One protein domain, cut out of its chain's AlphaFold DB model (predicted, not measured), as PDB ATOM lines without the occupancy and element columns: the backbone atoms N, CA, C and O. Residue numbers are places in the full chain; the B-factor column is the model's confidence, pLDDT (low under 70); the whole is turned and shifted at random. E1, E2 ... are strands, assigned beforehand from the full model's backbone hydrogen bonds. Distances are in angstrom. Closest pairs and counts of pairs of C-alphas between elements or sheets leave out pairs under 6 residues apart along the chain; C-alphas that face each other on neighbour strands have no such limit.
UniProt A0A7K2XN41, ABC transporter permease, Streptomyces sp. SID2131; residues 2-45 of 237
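This is residues 2 to 45 of the 237 residues of the protein "ABC transporter permease" of Streptomyces sp. SID2131 (UniProt A0A7K2XN41). With little regular structure, the domain is a small two-stranded hairpin, E1 and E2, from which a long stretch with no named element, residues 16 to 45, swings away in a wide loop and comes back near the hairpin at Leu 40 and Thr 41. The printed part has 44 residues, no named helix and two antiparallel strands, E1 then E2; its class is all strand, with 10 residues in named elements. It is only just loose, close to compact, with a radius of gyration of the C-alphas of 11.3 A and spans of 28 by 27 by 16 A.

E1, residues 4 to 8, begins at C-alpha 4 (138.264, 116.157, 123.012) and is 12.7 A long. E2, residues 11 to 15, is 12.4 A long and ends at C-alpha 15 (137.935, 113.060, 118.676).

E1 and E2 form a hairpin with a tight link, at 153 degrees between directions. N 6 and O 13, 2.9 A apart, are within hydrogen-bond range.

The C-alphas of Glu 2 and Pro 25 are the farthest apart, 28.3 A. The printed part has no cut. Confidence is under 70 at residues 9 to 10, 25 to 26, 28 to 29 and 43 to 45.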
ATOM      1  N   GLU A   2     132.244 114.124 126.196       74.06
ATOM      2  CA  GLU A   2     132.446 115.319 125.365       74.06
ATOM      3  C   GLU A   2     133.619 115.111 124.390       74.06
ATOM      4  O   GLU A   2     134.593 114.445 124.755       74.06
ATOM      5  N   PRO A   3     133.517 115.619 123.149       77.69
ATOM      6  CA  PRO A   3     134.581 115.507 122.161       77.69
ATOM      7  C   PRO A   3     135.829 116.266 122.627       77.69
ATOM      8  O   PRO A   3     135.754 117.438 122.992       77.69
ATOM      9  N   LEU A   4     136.982 115.592 122.598       81.81
ATOM     10  CA  LEU A   4     138.264 116.157 123.012       81.81
ATOM     11  C   LEU A   4     138.979 116.761 121.801       81.81
ATOM     12  O   LEU A   4     139.062 116.134 120.746       81.81
ATOM     13  N   GLU A   5     139.516 117.966 121.953       82.38
ATOM     14  CA  GLU A   5     140.356 118.586 120.934       82.38
ATOM     15  C   GLU A   5     141.796 118.075 121.043       82.38
ATOM     16  O   GLU A   5     142.400 118.102 122.115       82.38
ATOM     17  N   VAL A   6     142.339 117.589 119.927       80.81
ATOM     18  CA  VAL A   6     143.695 117.048 119.832       80.81
ATOM     19  C   VAL A   6     144.487 117.885 118.839       80.81
ATOM     20  O   VAL A   6     144.056 118.108 117.706       80.81
ATOM     21  N   VAL A   7     145.667 118.331 119.267       76.88
ATOM     22  CA  VAL A   7     146.626 119.057 118.431       76.88
ATOM     23  C   VAL A   7     147.777 118.116 118.095       76.88
ATOM     24  O   VAL A   7     148.502 117.678 118.986       76.88
ATOM     25  N   ALA A   8     147.946 117.799 116.812       72.75
ATOM     26  CA  ALA A   8     149.003 116.913 116.331       72.75
ATOM     27  C   ALA A   8     149.660 117.452 115.051       72.75
ATOM     28  O   ALA A   8     149.196 118.416 114.440       72.75
ATOM     29  N   ALA A   9     150.721 116.784 114.589       67.38
ATOM     30  CA  ALA A   9     151.373 117.108 113.314       67.38
ATOM     31  C   ALA A   9     150.407 117.037 112.106       67.38
ATOM     32  O   ALA A   9     150.582 117.764 111.129       67.38
ATOM     33  N   ALA A  10     149.353 116.217 112.202       67.62
ATOM     34  CA  ALA A  10     148.280 116.090 111.209       67.62
ATOM     35  C   ALA A  10     147.228 117.227 111.260       67.62
ATOM     36  O   ALA A  10     146.251 117.201 110.510       67.62
ATOM     37  N   GLY A  11     147.432 118.235 112.115       74.50
ATOM     38  CA  GLY A  11     146.518 119.353 112.338       74.50
ATOM     39  C   GLY A  11     145.746 119.241 113.653       74.50
ATOM     40  O   GLY A  11     146.011 118.369 114.483       74.50
ATOM     41  N   THR A  12     144.794 120.153 113.833       80.00
ATOM     42  CA  THR A  12     143.873 120.158 114.972       80.00
ATOM     43  C   THR A  12     142.578 119.472 114.562       80.00
ATOM     44  O   THR A  12     142.014 119.798 113.512       80.00
ATOM     45  N   PHE A  13     142.120 118.517 115.366       82.94
ATOM     46  CA  PHE A  13     140.877 117.786 115.122       82.94
ATOM     47  C   PHE A  13     140.219 117.380 116.443       82.94
ATOM     48  O   PHE A  13     140.868 117.283 117.484       82.94
ATOM     49  N   ARG A  14     138.902 117.167 116.406       83.75
ATOM     50  CA  ARG A  14     138.129 116.701 117.561       83.75
ATOM     51  C   ARG A  14     137.928 115.201 117.472       83.75
ATOM     52  O   ARG A  14     137.584 114.693 116.409       83.75
ATOM     53  N   VAL A  15     138.122 114.508 118.588       86.38
ATOM     54  CA  VAL A  15     137.935 113.060 118.676       86.38
ATOM     55  C   VAL A  15     136.898 112.702 119.719       86.38
ATOM     56  O   VAL A  15     136.862 113.252 120.819       86.38
ATOM     57  N   GLU A  16     136.078 111.718 119.373       86.19
ATOM     58  CA  GLU A  16     135.232 111.007 120.316       86.19
ATOM     59  C   GLU A  16     135.712 109.558 120.407       86.19
ATOM     60  O   GLU A  16     135.989 108.902 119.402       86.19
ATOM     61  N   VAL A  17     135.852 109.047 121.631       87.56
ATOM     62  CA  VAL A  17     136.342 107.683 121.856       87.56
ATOM     63  C   VAL A  17     135.215 106.688 121.594       87.56
ATOM     64  O   VAL A  17     134.392 106.429 122.471       87.56
ATOM     65  N   VAL A  18     135.219 106.099 120.396       89.00
ATOM     66  CA  VAL A  18     134.258 105.060 119.977       89.00
ATOM     67  C   VAL A  18     134.625 103.677 120.535       89.00
ATOM     68  O   VAL A  18     133.774 102.808 120.703       89.00
ATOM     69  N   GLY A  19     135.897 103.457 120.874       87.12
ATOM     70  CA  GLY A  19     136.353 102.207 121.465       87.12
ATOM     71  C   GLY A  19     137.798 102.273 121.933       87.12
ATOM     72  O   GLY A  19     138.557 103.149 121.532       87.12
ATOM     73  N   VAL A  20     138.172 101.317 122.783       89.25
ATOM     74  CA  VAL A  20     139.546 101.146 123.265       89.25
ATOM     75  C   VAL A  20     140.072  99.811 122.751       89.25
ATOM     76  O   VAL A  20     139.354  98.802 122.726       89.25
ATOM     77  N   ARG A  21     141.321  99.811 122.287       85.69
ATOM     78  CA  ARG A  21     142.036  98.608 121.866       85.69
ATOM     79  C   ARG A  21     143.353  98.536 122.631       85.69
ATOM     80  O   ARG A  21     144.021  99.557 122.736       85.69
ATOM     81  N   PRO A  22     143.727  97.357 123.153       79.94
ATOM     82  CA  PRO A  22     144.938  97.225 123.957       79.94
ATOM     83  C   PRO A  22     146.223  97.272 123.118       79.94
ATOM     84  O   PRO A  22     147.289  97.515 123.667       79.94
ATOM     85  N   ALA A  23     146.149  97.013 121.807       79.19
ATOM     86  CA  ALA A  23     147.309  97.006 120.922       79.19
ATOM     87  C   ALA A  23     146.912  97.258 119.462       79.19
ATOM     88  O   ALA A  23     145.792  96.939 119.046       79.19
ATOM     89  N   THR A  24     147.864  97.768 118.677       74.75
ATOM     90  CA  THR A  24     147.802  97.823 117.214       74.75
ATOM     91  C   THR A  24     149.075  97.210 116.619       74.75
ATOM     92  O   THR A  24     150.169  97.491 117.111       74.75
ATOM     93  N   PRO A  25     148.983  96.405 115.543       67.81
ATOM     94  CA  PRO A  25     150.165  95.901 114.838       67.81
ATOM     95  C   PRO A  25     151.050  97.017 114.262       67.81
ATOM     96  O   PRO A  25     152.217  96.785 113.961       67.81
ATOM     97  N   ALA A  26     150.490  98.219 114.086       67.50
ATOM     98  CA  ALA A  26     151.191  99.369 113.525       67.50
ATOM     99  C   ALA A  26     152.253  99.956 114.470       67.50
ATOM    100  O   ALA A  26     153.259 100.481 114.002       67.50
ATOM    101  N   LEU A  27     152.016  99.867 115.782       70.38
ATOM    102  CA  LEU A  27     152.804 100.515 116.827       70.38
ATOM    103  C   LEU A  27     152.787  99.635 118.095       70.38
ATOM    104  O   LEU A  27     151.964  99.835 118.992       70.38
ATOM    105  N   PRO A  28     153.615  98.577 118.151       63.47
ATOM    106  CA  PRO A  28     153.610  97.653 119.278       63.47
ATOM    107  C   PRO A  28     154.227  98.290 120.532       63.47
ATOM    108  O   PRO A  28     155.370  98.734 120.507       63.47
ATOM    109  N   GLY A  29     153.501  98.245 121.653       65.88
ATOM    110  CA  GLY A  29     154.020  98.629 122.973       65.88
ATOM    111  C   GLY A  29     153.992 100.126 123.293       65.88
ATOM    112  O   GLY A  29     154.565 100.515 124.310       65.88
ATOM    113  N   GLU A  30     153.321 100.924 122.463       70.06
ATOM    114  CA  GLU A  30     153.096 102.356 122.672       70.06
ATOM    115  C   GLU A  30     151.608 102.710 122.623       70.06
ATOM    116  O   GLU A  30     150.787 101.962 122.079       70.06
ATOM    117  N   ASP A  31     151.272 103.870 123.188       78.25
ATOM    118  CA  ASP A  31     149.926 104.426 123.128       78.25
ATOM    119  C   ASP A  31     149.624 104.913 121.709       78.25
ATOM    120  O   ASP A  31     150.441 105.558 121.051       78.25
ATOM    121  N   PHE A  32     148.422 104.610 121.224       79.88
ATOM    122  CA  PHE A  32     148.025 104.925 119.858       79.88
ATOM    123  C   PHE A  32     146.588 105.434 119.793       79.88
ATOM    124  O   PHE A  32     145.734 105.084 120.608       79.88
ATOM    125  N   LEU A  33     146.313 106.227 118.759       83.38
ATOM    126  CA  LEU A  33     144.976 106.701 118.433       83.38
ATOM    127  C   LEU A  33     144.676 106.389 116.965       83.38
ATOM    128  O   LEU A  33     145.396 106.827 116.070       83.38
ATOM    129  N   VAL A  34     143.610 105.625 116.720       83.69
ATOM    130  CA  VAL A  34     143.106 105.369 115.365       83.69
ATOM    131  C   VAL A  34     141.981 106.354 115.096       83.69
ATOM    132  O   VAL A  34     140.955 106.323 115.773       83.69
ATOM    133  N   VAL A  35     142.178 107.221 114.109       83.75
ATOM    134  CA  VAL A  35     141.194 108.221 113.690       83.75
ATOM    135  C   VAL A  35     140.804 108.005 112.239       83.75
ATOM    136  O   VAL A  35     141.571 107.451 111.449       83.75
ATOM    137  N   ASN A  36     139.606 108.453 111.878       81.56
ATOM    138  CA  ASN A  36     139.195 108.468 110.487       81.56
ATOM    139  C   ASN A  36     139.990 109.549 109.739       81.56
ATOM    140  O   ASN A  36     139.906 110.734 110.051       81.56
ATOM    141  N   GLY A  37     140.764 109.140 108.731       77.19
ATOM    142  CA  GLY A  37     141.576 110.060 107.932       77.19
ATOM    143  C   GLY A  37     140.758 111.107 107.167       77.19
ATOM    144  O   GLY A  37     141.305 112.143 106.779       77.19
ATOM    145  N   ALA A  38     139.455 110.872 106.968       77.50
ATOM    146  CA  ALA A  38     138.556 111.848 106.364       77.50
ATOM    147  C   ALA A  38     138.463 113.148 107.185       77.50
ATOM    148  O   ALA A  38     138.363 114.222 106.589       77.50
ATOM    149  N   ASP A  39     138.598 113.051 108.508       75.56
ATOM    150  CA  ASP A  39     138.406 114.155 109.456       75.56
ATOM    151  C   ASP A  39     139.706 114.936 109.740       75.56
ATOM    152  O   ASP A  39     139.715 115.906 110.497       75.56
ATOM    153  N   LEU A  40     140.825 114.529 109.124       77.44
ATOM    154  CA  LEU A  40     142.118 115.194 109.278       77.44
ATOM    155  C   LEU A  40     142.217 116.441 108.393       77.44
ATOM    156  O   LEU A  40     142.047 116.374 107.173       77.44
ATOM    157  N   THR A  41     142.583 117.568 109.008       75.38
ATOM    158  CA  THR A  41     142.774 118.865 108.336       75.38
ATOM    159  C   THR A  41     144.054 118.928 107.503       75.38
ATOM    160  O   THR A  41     144.091 119.647 106.504       75.38
ATOM    161  N   ARG A  42     145.095 118.158 107.848       71.19
ATOM    162  CA  ARG A  42     146.278 117.956 106.994       71.19
ATOM    163  C   ARG A  42     146.461 116.473 106.704       71.19
ATOM    164  O   ARG A  42     146.989 115.721 107.522       71.19
ATOM    165  N   ARG A  43     146.050 116.047 105.510       67.38
ATOM    166  CA  ARG A  43     146.256 114.672 105.043       67.38
ATOM    167  C   ARG A  43     147.667 114.520 104.478       67.38
ATOM    168  O   ARG A  43     147.923 114.877 103.335       67.38
ATOM    169  N   GLY A  44     148.573 113.975 105.282       64.56
ATOM    170  CA  GLY A  44     149.837 113.418 104.806       64.56
ATOM    171  C   GLY A  44     149.685 111.909 104.666       64.56
ATOM    172  O   GLY A  44     149.862 111.191 105.643       64.56
ATOM    173  N   ALA A  45     149.300 111.415 103.488       61.00
ATOM    174  CA  ALA A  45     149.253 109.974 103.249       61.00
ATOM    175  C   ALA A  45     150.690 109.449 103.100       61.00
ATOM    176  O   ALA A  45     151.252 109.477 102.009       61.00
TER     177      ALA A  45